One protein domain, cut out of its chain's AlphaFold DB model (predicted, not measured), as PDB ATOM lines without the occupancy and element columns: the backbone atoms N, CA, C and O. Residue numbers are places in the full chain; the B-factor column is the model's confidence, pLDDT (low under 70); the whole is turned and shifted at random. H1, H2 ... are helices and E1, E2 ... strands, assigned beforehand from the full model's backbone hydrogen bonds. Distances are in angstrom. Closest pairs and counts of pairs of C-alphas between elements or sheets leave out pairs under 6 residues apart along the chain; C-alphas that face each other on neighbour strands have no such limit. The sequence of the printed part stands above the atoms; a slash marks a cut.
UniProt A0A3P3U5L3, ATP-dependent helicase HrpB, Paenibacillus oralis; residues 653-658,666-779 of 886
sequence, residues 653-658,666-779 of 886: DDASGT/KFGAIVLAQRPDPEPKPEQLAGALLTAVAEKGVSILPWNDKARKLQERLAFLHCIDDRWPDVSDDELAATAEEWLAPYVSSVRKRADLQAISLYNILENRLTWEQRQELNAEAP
ATOM      1  N   ASP A 653     210.607 239.913 157.967       89.56
ATOM      2  CA  ASP A 653     211.050 240.498 156.702       89.56
ATOM      3  C   ASP A 653     210.638 241.967 156.619       89.56
ATOM      4  O   ASP A 653     209.449 242.279 156.544       89.56
ATOM      5  N   ASP A 654     211.618 242.870 156.583       82.25
ATOM      6  CA  ASP A 654     211.360 244.310 156.498       82.25
ATOM      7  C   ASP A 654     210.729 244.710 155.169       82.25
ATOM      8  O   ASP A 654     209.896 245.617 155.138       82.25
ATOM      9  N   ALA A 655     211.123 244.042 154.078       84.31
ATOM     10  CA  ALA A 655     210.689 244.402 152.736       84.31
ATOM     11  C   ALA A 655     209.185 244.163 152.565       84.31
ATOM     12  O   ALA A 655     208.484 245.018 152.026       84.31
ATOM     13  N   SER A 656     208.675 243.027 153.055       85.50
ATOM     14  CA  SER A 656     207.232 242.761 153.085       85.50
ATOM     15  C   SER A 656     206.534 243.273 154.345       85.50
ATOM     16  O   SER A 656     205.306 243.352 154.357       85.50
ATOM     17  N   GLY A 657     207.272 243.608 155.406       85.12
ATOM     18  CA  GLY A 657     206.717 243.954 156.712       85.12
ATOM     19  C   GLY A 657     205.917 242.803 157.326       85.12
ATOM     20  O   GLY A 657     204.852 243.039 157.901       85.12
ATOM     21  N   THR A 658     206.360 241.559 157.142       90.06
ATOM     22  CA  THR A 658     205.659 240.365 157.638       90.06
ATOM     23  C   THR A 658     206.611 239.362 158.272       90.06
ATOM     24  O   THR A 658     207.781 239.261 157.905       90.06
ATOM     25  N   LYS A 666     215.587 219.353 157.725       95.38
ATOM     26  CA  LYS A 666     217.032 219.424 157.927       95.38
ATOM     27  C   LYS A 666     217.634 218.050 158.130       95.38
ATOM     28  O   LYS A 666     217.096 217.221 158.852       95.38
ATOM     29  N   PHE A 667     218.799 217.859 157.537       95.31
ATOM     30  CA  PHE A 667     219.691 216.746 157.800       95.31
ATOM     31  C   PHE A 667     221.010 217.323 158.322       95.31
ATOM     32  O   PHE A 667     221.858 217.787 157.559       95.31
ATOM     33  N   GLY A 668     221.139 217.405 159.649       94.31
ATOM     34  CA  GLY A 668     222.169 218.236 160.281       94.31
ATOM     35  C   GLY A 668     222.066 219.699 159.829       94.31
ATOM     36  O   GLY A 668     221.009 220.324 159.935       94.31
ATOM     37  N   ALA A 669     223.155 220.249 159.290       95.19
ATOM     38  CA  ALA A 669     223.189 221.603 158.740       95.19
ATOM     39  C   ALA A 669     222.584 221.732 157.327       95.19
ATOM     40  O   ALA A 669     222.385 222.849 156.847       95.19
ATOM     41  N   ILE A 670     222.302 220.619 156.643       95.81
ATOM     42  CA  ILE A 670     221.759 220.621 155.280       95.81
ATOM     43  C   ILE A 670     220.251 220.860 155.332       95.81
ATOM     44  O   ILE A 670     219.533 220.124 156.001       95.81
ATOM     45  N   VAL A 671     219.758 221.849 154.585       94.62
ATOM     46  CA  VAL A 671     218.319 222.063 154.366       94.62
ATOM     47  C   VAL A 671     217.920 221.333 153.085       94.62
ATOM     48  O   VAL A 671     218.306 221.755 152.000       94.62
ATOM     49  N   LEU A 672     217.162 220.240 153.212       94.06
ATOM     50  CA  LEU A 672     216.701 219.419 152.085       94.06
ATOM     51  C   LEU A 672     215.480 220.033 151.400       94.06
ATOM     52  O   LEU A 672     215.382 220.071 150.179       94.06
ATOM     53  N   ALA A 673     214.535 220.523 152.197       92.25
ATOM     54  CA  ALA A 673     213.328 221.162 151.701       92.25
ATOM     55  C   ALA A 673     212.908 222.287 152.639       92.25
ATOM     56  O   ALA A 673     213.141 222.240 153.849       92.25
ATOM     57  N   GLN A 674     212.252 223.297 152.080       93.69
ATOM     58  CA  GLN A 674     211.674 224.387 152.847       93.69
ATOM     59  C   GLN A 674     210.310 224.742 152.271       93.69
ATOM     60  O   GLN A 674     210.178 224.960 151.069       93.69
ATOM     61  N   ARG A 675     209.310 224.863 153.141       93.94
ATOM     62  CA  ARG A 675     207.961 225.318 152.786       93.94
ATOM     63  C   ARG A 675     207.485 226.403 153.754       93.94
ATOM     64  O   ARG A 675     207.985 226.452 154.878       93.94
ATOM     65  N   PRO A 676     206.557 227.285 153.346       92.56
ATOM     66  CA  PRO A 676     205.888 228.181 154.281       92.56
ATOM     67  C   PRO A 676     205.229 227.387 155.412       92.56
ATOM     68  O   PRO A 676     204.672 226.314 155.167       92.56
ATOM     69  N   ASP A 677     205.306 227.908 156.633       91.88
ATOM     70  CA  ASP A 677     204.527 227.391 157.755       91.88
ATOM     71  C   ASP A 677     203.134 228.045 157.733       91.88
ATOM     72  O   ASP A 677     203.049 229.267 157.887       91.88
ATOM     73  N   PRO A 678     202.049 227.290 157.476       86.75
ATOM     74  CA  PRO A 678     200.703 227.858 157.469       86.75
ATOM     75  C   PRO A 678     200.228 228.257 158.876       86.75
ATOM     76  O   PRO A 678     199.417 229.177 159.013       86.75
ATOM     77  N   GLU A 679     200.743 227.601 159.919       87.69
ATOM     78  CA  GLU A 679     200.302 227.758 161.307       87.69
ATOM     79  C   GLU A 679     201.506 227.895 162.254       87.69
ATOM     80  O   GLU A 679     201.739 227.032 163.103       87.69
ATOM     81  N   PRO A 680     202.274 228.996 162.140       88.31
ATOM     82  CA  PRO A 680     203.401 229.238 163.030       88.31
ATOM     83  C   PRO A 680     202.940 229.358 164.478       88.31
ATOM     84  O   PRO A 680     201.938 230.023 164.774       88.31
ATOM     85  N   LYS A 681     203.708 228.754 165.388       90.31
ATOM     86  CA  LYS A 681     203.429 228.817 166.823       90.31
ATOM     87  C   LYS A 681     203.570 230.261 167.326       90.31
ATOM     88  O   LYS A 681     204.462 230.975 166.859       90.31
ATOM     89  N   PRO A 682     202.770 230.691 168.318       89.06
ATOM     90  CA  PRO A 682     202.847 232.052 168.856       89.06
ATOM     91  C   PRO A 682     204.250 232.448 169.350       89.06
ATOM     92  O   PRO A 682     204.697 233.572 169.133       89.06
ATOM     93  N   GLU A 683     204.983 231.500 169.939       89.50
ATOM     94  CA  GLU A 683     206.369 231.679 170.402       89.50
ATOM     95  C   GLU A 683     207.338 232.014 169.256       89.50
ATOM     96  O   GLU A 683     208.234 232.838 169.415       89.50
ATOM     97  N   GLN A 684     207.138 231.431 168.071       87.19
ATOM     98  CA  GLN A 684     207.987 231.676 166.899       87.19
ATOM     99  C   GLN A 684     207.723 233.054 166.295       87.19
ATOM    100  O   GLN A 684     208.657 233.733 165.872       87.19
ATOM    101  N   LEU A 685     206.453 233.473 166.260       90.75
ATOM    102  CA  LEU A 685     206.070 234.814 165.821       90.75
ATOM    103  C   LEU A 685     206.686 235.878 166.736       90.75
ATOM    104  O   LEU A 685     207.321 236.811 166.241       90.75
ATOM    105  N   ALA A 686     206.560 235.684 168.053       91.12
ATOM    106  CA  ALA A 686     207.178 236.554 169.044       91.12
ATOM    107  C   ALA A 686     208.704 236.580 168.883       91.12
ATOM    108  O   ALA A 686     209.266 237.651 168.683       91.12
ATOM    109  N   GLY A 687     209.368 235.419 168.870       91.50
ATOM    110  CA  GLY A 687     210.825 235.324 168.737       91.50
ATOM    111  C   GLY A 687     211.373 236.029 167.491       91.50
ATOM    112  O   GLY A 687     212.360 236.761 167.573       91.50
ATOM    113  N   ALA A 688     210.701 235.882 166.346       91.50
ATOM    114  CA  ALA A 688     211.075 236.556 165.101       91.50
ATOM    115  C   ALA A 688     211.048 238.089 165.208       91.50
ATOM    116  O   ALA A 688     211.919 238.765 164.657       91.50
ATOM    117  N   LEU A 689     210.046 238.637 165.900       91.25
ATOM    118  CA  LEU A 689     209.904 240.072 166.140       91.25
ATOM    119  C   LEU A 689     210.894 240.573 167.186       91.25
ATOM    120  O   LEU A 689     211.514 241.608 166.973       91.25
ATOM    121  N   LEU A 690     211.079 239.829 168.275       92.38
ATOM    122  CA  LEU A 690     212.033 240.157 169.335       92.38
ATOM    123  C   LEU A 690     213.465 240.201 168.801       92.38
ATOM    124  O   LEU A 690     214.189 241.151 169.076       92.38
ATOM    125  N   THR A 691     213.835 239.242 167.947       91.38
ATOM    126  CA  THR A 691     215.138 239.234 167.265       91.38
ATOM    127  C   THR A 691     215.294 240.480 166.388       91.38
ATOM    128  O   THR A 691     216.326 241.141 166.422       91.38
ATOM    129  N   ALA A 692     214.247 240.864 165.649       90.81
ATOM    130  CA  ALA A 692     214.275 242.068 164.823       90.81
ATOM    131  C   ALA A 692     214.396 243.361 165.649       90.81
ATOM    132  O   ALA A 692     215.084 244.283 165.215       90.81
ATOM    133  N   VAL A 693     213.755 243.431 166.823       91.69
ATOM    134  CA  VAL A 693     213.898 244.554 167.766       91.69
ATOM    135  C   VAL A 693     215.317 244.607 168.331       91.69
ATOM    136  O   VAL A 693     215.901 245.684 168.361       91.69
ATOM    137  N   ALA A 694     215.892 243.467 168.720       90.38
ATOM    138  CA  ALA A 694     217.254 243.406 169.245       90.38
ATOM    139  C   ALA A 694     218.300 243.851 168.204       90.38
ATOM    140  O   ALA A 694     219.240 244.565 168.538       90.38
ATOM    141  N   GLU A 695     218.128 243.481 166.930       88.81
ATOM    142  CA  GLU A 695     219.070 243.835 165.858       88.81
ATOM    143  C   GLU A 695     218.923 245.278 165.345       88.81
ATOM    144  O   GLU A 695     219.911 245.889 164.937       88.81
ATOM    145  N   LYS A 696     217.698 245.822 165.299       88.38
ATOM    146  CA  LYS A 696     217.387 247.115 164.642       88.38
ATOM    147  C   LYS A 696     216.979 248.223 165.612       88.38
ATOM    148  O   LYS A 696     216.736 249.357 165.188       88.38
ATOM    149  N   GLY A 697     216.872 247.896 166.893       91.19
ATOM    150  CA  GLY A 697     216.370 248.773 167.937       91.19
ATOM    151  C   GLY A 697     214.847 248.916 167.932       91.19
ATOM    152  O   GLY A 697     214.127 248.482 167.027       91.19
ATOM    153  N   VAL A 698     214.333 249.607 168.950       93.31
ATOM    154  CA  VAL A 698     212.888 249.797 169.166       93.31
ATOM    155  C   VAL A 698     212.204 250.694 168.137       93.31
ATOM    156  O   VAL A 698     210.980 250.794 168.135       93.31
ATOM    157  N   SER A 699     212.955 251.332 167.237       89.44
ATOM    158  CA  SER A 699     212.415 252.218 166.197       89.44
ATOM    159  C   SER A 699     211.422 251.526 165.251       89.44
ATOM    160  O   SER A 699     210.565 252.187 164.665       89.44
ATOM    161  N   ILE A 700     211.493 250.194 165.132       87.31
ATOM    162  CA  ILE A 700     210.582 249.398 164.299       87.31
ATOM    163  C   ILE A 700     209.170 249.259 164.895       87.31
ATOM    164  O   ILE A 700     208.238 248.871 164.186       87.31
ATOM    165  N   LEU A 701     209.011 249.559 166.186       91.31
ATOM    166  CA  LEU A 701     207.754 249.468 166.926       91.31
ATOM    167  C   LEU A 701     206.851 250.687 166.648       91.31
ATOM    168  O   LEU A 701     207.338 251.733 166.214       91.31
ATOM    169  N   PRO A 702     205.525 250.599 166.883       91.44
ATOM    170  CA  PRO A 702     204.582 251.656 166.513       91.44
ATOM    171  C   PRO A 702     204.556 252.804 167.531       91.44
ATOM    172  O   PRO A 702     203.570 253.036 168.234       91.44
ATOM    173  N   TRP A 703     205.660 253.538 167.620       94.06
ATOM    174  CA  TRP A 703     205.745 254.724 168.458       94.06
ATOM    175  C   TRP A 703     204.778 255.803 167.978       94.06
ATOM    176  O   TRP A 703     204.759 256.179 166.809       94.06
ATOM    177  N   ASN A 704     203.989 256.322 168.914       94.25
ATOM    178  CA  ASN A 704     203.191 257.525 168.734       94.25
ATOM    179  C   ASN A 704     203.594 258.566 169.783       94.25
ATOM    180  O   ASN A 704     204.249 258.234 170.777       94.25
ATOM    181  N   ASP A 705     203.161 259.812 169.593       93.12
ATOM    182  CA  ASP A 705     203.504 260.925 170.485       93.12
ATOM    183  C   ASP A 705     203.160 260.637 171.951       93.12
ATOM    184  O   ASP A 705     203.882 261.042 172.857       93.12
ATOM    185  N   LYS A 706     202.066 259.909 172.213       93.88
ATOM    186  CA  LYS A 706     201.651 259.565 173.580       93.88
ATOM    187  C   LYS A 706     202.630 258.584 174.234       93.88
ATOM    188  O   LYS A 706     202.979 258.766 175.397       93.88
ATOM    189  N   ALA A 707     203.063 257.556 173.504       95.25
ATOM    190  CA  ALA A 707     204.023 256.562 173.976       95.25
ATOM    191  C   ALA A 707     205.420 257.169 174.166       95.25
ATOM    192  O   ALA A 707     206.043 256.913 175.193       95.25
ATOM    193  N   ARG A 708     205.873 258.029 173.242       95.31
ATOM    194  CA  ARG A 708     207.155 258.743 173.376       95.31
ATOM    195  C   ARG A 708     207.155 259.693 174.575       95.31
ATOM    196  O   ARG A 708     208.044 259.604 175.407       95.31
ATOM    197  N   LYS A 709     206.093 260.479 174.777       95.00
ATOM    198  CA  LYS A 709     205.963 261.326 175.979       95.00
ATOM    199  C   LYS A 709     205.927 260.525 177.285       95.00
ATOM    200  O   LYS A 709     206.399 261.012 178.308       95.00
ATOM    201  N   LEU A 710     205.347 259.319 177.290       95.94
ATOM    202  CA  LEU A 710     205.411 258.429 178.456       95.94
ATOM    203  C   LEU A 710     206.850 257.959 178.707       95.94
ATOM    204  O   LEU A 710     207.315 258.033 179.841       95.94
ATOM    205  N   GLN A 711     207.542 257.519 177.656       96.31
ATOM    206  CA  GLN A 711     208.938 257.092 177.722       96.31
ATOM    207  C   GLN A 711     209.851 258.211 178.243       96.31
ATOM    208  O   GLN A 711     210.624 257.972 179.160       96.31
ATOM    209  N   GLU A 712     209.718 259.440 177.735       95.88
ATOM    210  CA  GLU A 712     210.507 260.599 178.180       95.88
ATOM    211  C   GLU A 712     210.317 260.895 179.678       95.88
ATOM    212  O   GLU A 712     211.281 261.152 180.398       95.88
ATOM    213  N   ARG A 713     209.076 260.817 180.180       96.88
ATOM    214  CA  ARG A 713     208.773 261.015 181.610       96.88
ATOM    215  C   ARG A 713     209.377 259.921 182.486       96.88
ATOM    216  O   ARG A 713     209.854 260.209 183.580       96.88
ATOM    217  N   LEU A 714     209.342 258.677 182.018       96.19
ATOM    218  CA  LEU A 714     209.958 257.549 182.715       96.19
ATOM    219  C   LEU A 714     211.485 257.664 182.719       96.19
ATOM    220  O   LEU A 714     212.089 257.503 183.773       96.19
ATOM    221  N   ALA A 715     212.092 258.043 181.593       95.50
ATOM    222  CA  ALA A 715     213.527 258.300 181.495       95.50
ATOM    223  C   ALA A 715     213.974 259.446 182.423       95.50
ATOM    224  O   ALA A 715     215.014 259.350 183.072       95.50
ATOM    225  N   PHE A 716     213.165 260.507 182.535       96.06
ATOM    226  CA  PHE A 716     213.366 261.584 183.508       96.06
ATOM    227  C   PHE A 716     213.390 261.067 184.951       96.06
ATOM    228  O   PHE A 716     214.327 261.368 185.686       96.06
ATOM    229  N   LEU A 717     212.397 260.270 185.359       95.94
ATOM    230  CA  LEU A 717     212.348 259.745 186.727       95.94
ATOM    231  C   LEU A 717     213.455 258.728 187.007       95.94
ATOM    232  O   LEU A 717     214.037 258.781 188.086       95.94
ATOM    233  N   HIS A 718     213.819 257.893 186.030       95.00
ATOM    234  CA  HIS A 718     214.959 256.980 186.136       95.00
ATOM    235  C   HIS A 718     216.284 257.721 186.380       95.00
ATOM    236  O   HIS A 718     217.090 257.294 187.200       95.00
ATOM    237  N   CYS A 719     216.486 258.890 185.757       93.12
ATOM    238  CA  CYS A 719     217.667 259.725 186.017       93.12
ATOM    239  C   CYS A 719     217.740 260.262 187.461       93.12
ATOM    240  O   CYS A 719     218.810 260.684 187.901       93.12
ATOM    241  N   ILE A 720     216.614 260.307 188.177       91.62
ATOM    242  CA  ILE A 720     216.516 260.847 189.542       91.62
ATOM    243  C   ILE A 720     216.523 259.732 190.592       91.62
ATOM    244  O   ILE A 720     217.005 259.946 191.710       91.62
ATOM    245  N   ASP A 721     215.934 258.589 190.257       91.50
ATOM    246  CA  ASP A 721     215.689 257.467 191.151       91.50
ATOM    247  C   ASP A 721     215.699 256.155 190.351       91.50
ATOM    248  O   ASP A 721     214.882 255.934 189.454       91.50
ATOM    249  N   ASP A 722     216.634 255.276 190.697       90.25
ATOM    250  CA  ASP A 722     216.913 254.008 190.020       90.25
ATOM    251  C   ASP A 722     215.806 252.956 190.195       90.25
ATOM    252  O   ASP A 722     215.796 251.946 189.492       90.25
ATOM    253  N   ARG A 723     214.820 253.197 191.072       91.56
ATOM    254  CA  ARG A 723     213.621 252.350 191.215       91.56
ATOM    255  C   ARG A 723     212.692 252.418 190.004       91.56
ATOM    256  O   ARG A 723     211.806 251.572 189.860       91.56
ATOM    257  N   TRP A 724     212.834 253.437 189.162       94.19
ATOM    258  CA  TRP A 724     212.109 253.530 187.899       94.19
ATOM    259  C   TRP A 724     212.811 252.692 186.832       94.19
ATOM    260  O   TRP A 724     214.037 252.668 186.801       94.19
ATOM    261  N   PRO A 725     212.072 252.009 185.944       92.75
ATOM    262  CA  PRO A 725     212.695 251.206 184.902       92.75
ATOM    263  C   PRO A 725     213.484 252.095 183.934       92.75
ATOM    264  O   PRO A 725     212.981 253.141 183.511       92.75
ATOM    265  N   ASP A 726     214.672 251.644 183.534       94.06
ATOM    266  CA  ASP A 726     215.344 252.214 182.371       94.06
ATOM    267  C   ASP A 726     214.535 251.846 181.118       94.06
ATOM    268  O   ASP A 726     214.234 250.682 180.837       94.06
ATOM    269  N   VAL A 727     214.092 252.881 180.412       94.56
ATOM    270  CA  VAL A 727     213.290 252.780 179.191       94.56
ATOM    271  C   VAL A 727     213.973 253.482 178.020       94.56
ATOM    272  O   VAL A 727     213.299 253.923 177.085       94.56
ATOM    273  N   SER A 728     215.298 253.627 178.069       93.75
ATOM    274  CA  SER A 728     216.093 254.068 176.927       93.75
ATOM    275  C   SER A 728     215.890 253.135 175.725       93.75
ATOM    276  O   SER A 728     215.538 251.965 175.874       93.75
ATOM    277  N   ASP A 729     216.064 253.658 174.509       95.00
ATOM    278  CA  ASP A 729     215.853 252.867 173.287       95.00
ATOM    279  C   ASP A 729     216.783 251.631 173.237       95.00
ATOM    280  O   ASP A 729     216.351 250.578 172.760       95.00
ATOM    281  N   ASP A 730     218.006 251.741 173.774       93.75
ATOM    282  CA  ASP A 730     218.984 250.647 173.859       93.75
ATOM    283  C   ASP A 730     218.559 249.582 174.879       93.75
ATOM    284  O   ASP A 730     218.510 248.394 174.552       93.75
ATOM    285  N   GLU A 731     218.169 249.995 176.089       94.69
ATOM    286  CA  GLU A 731     217.741 249.063 177.137       94.69
ATOM    287  C   GLU A 731     216.433 248.358 176.767       94.69
ATOM    288  O   GLU A 731     216.284 247.148 176.952       94.69
ATOM    289  N   LEU A 732     215.478 249.080 176.173       95.38
ATOM    290  CA  LEU A 732     214.240 248.475 175.684       95.38
ATOM    291  C   LEU A 732     214.492 247.475 174.550       95.38
ATOM    292  O   LEU A 732     213.726 246.517 174.424       95.38
ATOM    293  N   ALA A 733     215.523 247.676 173.724       94.38
ATOM    294  CA  ALA A 733     215.901 246.710 172.697       94.38
ATOM    295  C   ALA A 733     216.553 245.463 173.313       94.38
ATOM    296  O   ALA A 733     216.187 244.346 172.943       94.38
ATOM    297  N   ALA A 734     217.455 245.647 174.283       93.06
ATOM    298  CA  ALA A 734     218.135 244.560 174.988       93.06
ATOM    299  C   ALA A 734     217.172 243.695 175.818       93.06
ATOM    300  O   ALA A 734     217.298 242.473 175.839       93.06
ATOM    301  N   THR A 735     216.167 244.314 176.443       94.06
ATOM    302  CA  THR A 735     215.183 243.647 177.316       94.06
ATOM    303  C   THR A 735     213.853 243.347 176.623       94.06
ATOM    304  O   THR A 735     212.857 243.048 177.284       94.06
ATOM    305  N   ALA A 736     213.795 243.412 175.286       93.06
ATOM    306  CA  ALA A 736     212.559 243.234 174.518       93.06
ATOM    307  C   ALA A 736     211.807 241.939 174.872       93.06
ATOM    308  O   ALA A 736     210.575 241.933 174.916       93.06
ATOM    309  N   GLU A 737     212.526 240.853 175.158       93.12
ATOM    310  CA  GLU A 737     211.926 239.572 175.542       93.12
ATOM    311  C   GLU A 737     211.087 239.670 176.828       93.12
ATOM    312  O   GLU A 737     210.031 239.050 176.922       93.12
ATOM    313  N   GLU A 738     211.472 240.516 177.781       91.56
ATOM    314  CA  GLU A 738     210.781 240.636 179.066       91.56
ATOM    315  C   GLU A 738     209.483 241.443 178.959       91.56
ATOM    316  O   GLU A 738     208.454 241.074 179.526       91.56
ATOM    317  N   TRP A 739     209.517 242.564 178.233       92.31
ATOM    318  CA  TRP A 739     208.410 243.523 178.241       92.31
ATOM    319  C   TRP A 739     207.495 243.427 177.019       92.31
ATOM    320  O   TRP A 739     206.317 243.779 177.114       92.31
ATOM    321  N   LEU A 740     208.008 242.967 175.874       93.38
ATOM    322  CA  LEU A 740     207.271 242.954 174.610       93.38
ATOM    323  C   LEU A 740     206.708 241.569 174.271       93.38
ATOM    324  O   LEU A 740     205.616 241.498 173.701       93.38
ATOM    325  N   ALA A 741     207.397 240.479 174.640       91.38
ATOM    326  CA  ALA A 741     207.044 239.109 174.235       91.38
ATOM    327  C   ALA A 741     205.564 238.723 174.449       91.38
ATOM    328  O   ALA A 741     204.968 238.174 173.516       91.38
ATOM    329  N   PRO A 742     204.912 239.057 175.588       90.38
ATOM    330  CA  PRO A 742     203.509 238.698 175.819       90.38
ATOM    331  C   PRO A 742     202.532 239.318 174.811       90.38
ATOM    332  O   PRO A 742     201.443 238.789 174.594       90.38
ATOM    333  N   TYR A 743     202.914 240.433 174.183       91.81
ATOM    334  CA  TYR A 743     202.036 241.250 173.344       91.81
ATOM    335  C   TYR A 743     202.212 241.006 171.842       91.81
ATOM    336  O   TYR A 743     201.358 241.414 171.059       91.81
ATOM    337  N   VAL A 744     203.300 240.349 171.424       91.81
ATOM    338  CA  VAL A 744     203.649 240.166 169.999       91.81
ATOM    339  C   VAL A 744     203.438 238.744 169.479       91.81
ATOM    340  O   VAL A 744     203.659 238.474 168.302       91.81
ATOM    341  N   SER A 745     202.949 237.838 170.322       88.31
ATOM    342  CA  SER A 745     202.744 236.420 169.997       88.31
ATOM    343  C   SER A 745     201.713 236.160 168.884       88.31
ATOM    344  O   SER A 745     201.737 235.108 168.249       88.31
ATOM    345  N   SER A 746     200.825 237.119 168.599       88.69
ATOM    346  CA  SER A 746     199.822 237.046 167.525       88.69
ATOM    347  C   SER A 746     200.170 237.875 166.281       88.69
ATOM    348  O   SER A 746     199.448 237.816 165.283       88.69
ATOM    349  N   VAL A 747     201.269 238.635 166.307       88.94
ATOM    350  CA  VAL A 747     201.631 239.581 165.245       88.94
ATOM    351  C   VAL A 747     202.232 238.837 164.057       88.94
ATOM    352  O   VAL A 747     203.264 238.178 164.170       88.94
ATOM    353  N   ARG A 748     201.615 238.977 162.877       89.25
ATOM    354  CA  ARG A 748     202.091 238.347 161.632       89.25
ATOM    355  C   ARG A 748     202.521 239.358 160.577       89.25
ATOM    356  O   ARG A 748     203.349 239.045 159.723       89.25
ATOM    357  N   LYS A 749     201.962 240.565 160.609       90.38
ATOM    358  CA  LYS A 749     202.234 241.644 159.651       90.38
ATOM    359  C   LYS A 749     202.353 242.989 160.355       90.38
ATOM    360  O   LYS A 749     201.879 243.171 161.471       90.38
ATOM    361  N   ARG A 750     202.925 243.969 159.655       87.94
ATOM    362  CA  ARG A 750     203.136 245.333 160.153       87.94
ATOM    363  C   ARG A 750     201.859 245.997 160.648       87.94
ATOM    364  O   ARG A 750     201.922 246.734 161.618       87.94
ATOM    365  N   ALA A 751     200.718 245.708 160.026       87.00
ATOM    366  CA  ALA A 751     199.426 246.217 160.482       87.00
ATOM    367  C   ALA A 751     199.051 245.703 161.885       87.00
ATOM    368  O   ALA A 751     198.541 246.473 162.692       87.00
ATOM    369  N   ASP A 752     199.348 244.436 162.196       89.88
ATOM    370  CA  ASP A 752     199.092 243.864 163.525       89.88
ATOM    371  C   ASP A 752     200.049 244.484 164.549       89.88
ATOM    372  O   ASP A 752     199.633 244.857 165.641       89.88
ATOM    373  N   LEU A 753     201.319 244.669 164.160       88.06
ATOM    374  CA  LEU A 753     202.308 245.358 164.985       88.06
ATOM    375  C   LEU A 753     201.861 246.796 165.269       88.06
ATOM    376  O   LEU A 753     201.921 247.225 166.409       88.06
ATOM    377  N   GLN A 754     201.347 247.516 164.266       86.81
ATOM    378  CA  GLN A 754     200.824 248.881 164.395       86.81
ATOM    379  C   GLN A 754     199.569 248.996 165.261       86.81
ATOM    380  O   GLN A 754     199.300 250.074 165.786       86.81
ATOM    381  N   ALA A 755     198.811 247.911 165.428       88.50
ATOM    382  CA  ALA A 755     197.639 247.889 166.295       88.50
ATOM    383  C   ALA A 755     198.004 247.818 167.791       88.50
ATOM    384  O   ALA A 755     197.150 248.068 168.645       88.50
ATOM    385  N   ILE A 756     199.256 247.491 168.124       92.00
ATOM    386  CA  ILE A 756     199.717 247.398 169.507       92.00
ATOM    387  C   ILE A 756     199.884 248.796 170.118       92.00
ATOM    388  O   ILE A 756     200.502 249.691 169.548       92.00
ATOM    389  N   SER A 757     199.380 248.965 171.343       94.00
ATOM    390  CA  SER A 757     199.563 250.192 172.122       94.00
ATOM    391  C   SER A 757     200.841 250.124 172.957       94.00
ATOM    392  O   SER A 757     200.820 249.623 174.082       94.00
ATOM    393  N   LEU A 758     201.945 250.684 172.444       94.69
ATOM    394  CA  LEU A 758     203.191 250.808 173.218       94.69
ATOM    395  C   LEU A 758     203.000 251.595 174.516       94.69
ATOM    396  O   LEU A 758     203.616 251.266 175.522       94.69
ATOM    397  N   TYR A 759     202.106 252.589 174.517       94.62
ATOM    398  CA  TYR A 759     201.752 253.319 175.735       94.62
ATOM    399  C   TYR A 759     201.252 252.359 176.825       94.62
ATOM    400  O   TYR A 759     201.770 252.383 177.935       94.62
ATOM    401  N   ASN A 760     200.286 251.487 176.504       94.38
ATOM    402  CA  ASN A 760     199.727 250.553 177.488       94.38
ATOM    403  C   ASN A 760     200.769 249.520 177.926       94.38
ATOM    404  O   ASN A 760     200.796 249.141 179.090       94.38
ATOM    405  N   ILE A 761     201.622 249.067 177.004       94.88
ATOM    406  CA  ILE A 761     202.669 248.094 177.319       94.88
ATOM    407  C   ILE A 761     203.685 248.681 178.303       94.88
ATOM    408  O   ILE A 761     203.971 248.056 179.321       94.88
ATOM    409  N   LEU A 762     204.195 249.888 178.038       94.25
ATOM    410  CA  LEU A 762     205.123 250.568 178.944       94.25
ATOM    411  C   LEU A 762     204.457 250.894 180.285       94.25
ATOM    412  O   LEU A 762     205.051 250.679 181.335       94.25
ATOM    413  N   GLU A 763     203.200 251.345 180.273       93.75
ATOM    414  CA  GLU A 763     202.433 251.618 181.494       93.75
ATOM    415  C   GLU A 763     202.191 250.342 182.327       93.75
ATOM    416  O   GLU A 763     202.191 250.390 183.558       93.75
ATOM    417  N   ASN A 764     202.053 249.177 181.685       93.06
ATOM    418  CA  ASN A 764     201.923 247.876 182.349       93.06
ATOM    419  C   ASN A 764     203.192 247.394 183.052       93.06
ATOM    420  O   ASN A 764     203.089 246.513 183.900       93.06
ATOM    421  N   ARG A 765     204.355 247.995 182.779       91.69
ATOM    422  CA  ARG A 765     205.577 247.750 183.564       91.69
ATOM    423  C   ARG A 765     205.548 248.435 184.931       91.69
ATOM    424  O   ARG A 765     206.367 248.113 185.783       91.69
ATOM    425  N   LEU A 766     204.635 249.383 185.134       92.69
ATOM    426  CA  LEU A 766     204.531 250.165 186.360       92.69
ATOM    427  C   LEU A 766     203.464 249.586 187.284       92.69
ATOM    428  O   LEU A 766     202.338 249.301 186.855       92.69
ATOM    429  N   THR A 767     203.792 249.519 188.571       93.12
ATOM    430  CA  THR A 767     202.817 249.276 189.640       93.12
ATOM    431  C   THR A 767     201.783 250.405 189.707       93.12
ATOM    432  O   THR A 767     201.983 251.503 189.182       93.12
ATOM    433  N   TRP A 768     200.651 250.156 190.367       89.88
ATOM    434  CA  TRP A 768     199.626 251.187 190.547       89.88
ATOM    435  C   TRP A 768     200.162 252.419 191.298       89.88
ATOM    436  O   TRP A 768     199.863 253.546 190.905       89.88
ATOM    437  N   GLU A 769     201.007 252.205 192.311       92.25
ATOM    438  CA  GLU A 769     201.695 253.258 193.068       92.25
ATOM    439  C   GLU A 769     202.609 254.091 192.162       92.25
ATOM    440  O   GLU A 769     202.453 255.310 192.086       92.25
ATOM    441  N   GLN A 770     203.466 253.439 191.368       94.00
ATOM    442  CA  GLN A 770     204.320 254.126 190.393       94.00
ATOM    443  C   GLN A 770     203.499 254.924 189.372       94.00
ATOM    444  O   GLN A 770     203.880 256.025 188.999       94.00
ATOM    445  N   ARG A 771     202.330 254.456 188.925       93.94
ATOM    446  CA  ARG A 771     201.493 255.258 188.009       93.94
ATOM    447  C   ARG A 771     200.989 256.553 188.652       93.94
ATOM    448  O   ARG A 771     200.875 257.564 187.957       93.94
ATOM    449  N   GLN A 772     200.677 256.539 189.949       92.94
ATOM    450  CA  GLN A 772     200.290 257.750 190.679       92.94
ATOM    451  C   GLN A 772     201.488 258.682 190.865       92.94
ATOM    452  O   GLN A 772     201.391 259.865 190.535       92.94
ATOM    453  N   GLU A 773     202.631 258.141 191.294       94.56
ATOM    454  CA  GLU A 773     203.873 258.908 191.450       94.56
ATOM    455  C   GLU A 773     204.323 259.544 190.132       94.56
ATOM    456  O   GLU A 773     204.649 260.723 190.104       94.56
ATOM    457  N   LEU A 774     204.235 258.828 189.009       95.50
ATOM    458  CA  LEU A 774     204.598 259.342 187.686       95.50
ATOM    459  C   LEU A 774     203.800 260.605 187.334       95.50
ATOM    460  O   LEU A 774     204.310 261.527 186.696       95.50
ATOM    461  N   ASN A 775     202.525 260.649 187.720       93.06
ATOM    462  CA  ASN A 775     201.656 261.791 187.458       93.06
ATOM    463  C   ASN A 775     201.909 262.964 188.405       93.06
ATOM    464  O   ASN A 775     201.723 264.105 187.980       93.06
ATOM    465  N   ALA A 776     202.332 262.697 189.641       93.06
ATOM    466  CA  ALA A 776     202.692 263.725 190.611       93.06
ATOM    467  C   ALA A 776     204.083 264.318 190.330       93.06
ATOM    468  O   ALA A 776     204.237 265.537 190.289       93.06
ATOM    469  N   GLU A 777     205.071 263.461 190.079       95.12
ATOM    470  CA  GLU A 777     206.492 263.817 190.059       95.12
ATOM    471  C   GLU A 777     207.034 264.126 188.667       95.12
ATOM    472  O   GLU A 777     207.994 264.879 188.534       95.12
ATOM    473  N   ALA A 778     206.396 263.607 187.618       95.94
ATOM    474  CA  ALA A 778     206.650 263.994 186.234       95.94
ATOM    475  C   ALA A 778     205.322 264.364 185.553       95.94
ATOM    476  O   ALA A 778     204.852 263.646 184.666       95.94
ATOM    477  N   PRO A 779     204.647 265.451 185.967       95.56
ATOM    478  CA  PRO A 779     203.335 265.807 185.440       95.56
ATOM    479  C   PRO A 779     203.388 266.128 183.942       95.56
ATOM    480  O   PRO A 779     204.378 266.633 183.418       95.56
TER     481      PRO A 779
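AT A GLANCE: This is residues 653 to 658 and 666 to 779 of the 886 residues of the protein "ATP-dependent helicase HrpB" of Paenibacillus oralis (UniProt A0A3P3U5L3). Two groups of crossed helices sit end to end: the longest helix, H2, with H7 and H8 packed on it, and H1 with the short helices H3, H4 and H5 packed on it. Beyond H1 an arm with the strand E1 adds to the length, and its residues 667 to 673 stick out free. The printed part has 120 residues, with one named strand followed by eight named helices, E1 then H1 to H8, and is mostly helix. It is loose, with a radius of gyration of the C-alphas of 17.3 A and spans of 60 by 28 by 24 A.

IN THESE COORDINATES: H2, residues 705 to 720, measures 23.1 A from C-alpha 705 at (203.504, 260.925, 170.485) to C-alpha 720. H1, residues 682 to 696, measures 21.4 A, and E1, residues 670 to 676, measures 17.6 A from C-alpha 670 at (221.759, 220.621, 155.280). H3 is residues 729 to 734, H4 736 to 739, H5 741 to 744, H6 750 to 754 and H7 758 to 764. H8, residues 768 to 777, measures 14.4 A and ends at (206.492, 263.817, 190.059).

HOW THE PARTS SIT: H2 touches H7 with residues 706 to 711 alone, the closest C-alphas being Ala 707 and Tyr 759 at 4.3 A, at a steep tilt of 44 degrees. H2 touches H8 about perpendicular, at 84 degrees, with C-alphas 714 and 774 closest at 7.5 A. H1, the hub, touches H5, with C-alphas 686 and 744 closest at 5.1 A, and H4, with C-alphas 690 and 736 closest at 6.1 A. H1 and H3 only just touch, with 3 pairs of C-alphas within 8 A, the closest being Ala 694 and Ala 733 at 5.0 A. H6 touches no helix. E1 pairs with no named strand, but residues 666 to 667 pair with 670 to 671 of E1, antiparallel. Every O i to N i+4 pair is within hydrogen-bond range in H1, H3, H6 and H7, against 11 of 12 in H2 and 5 of 6 in H8; H4 and H5 are too short for such a pair.

THE WHOLE: The two farthest C-alphas, of Leu 672 and Ala 776, are 60.4 A apart. Residues 659 to 665 are not printed, and C-alphas 658 and 666 are 23.8 A apart across the cut. No link is long. The mean pLDDT of the printed part is 92.2, and no printed residue is under 70.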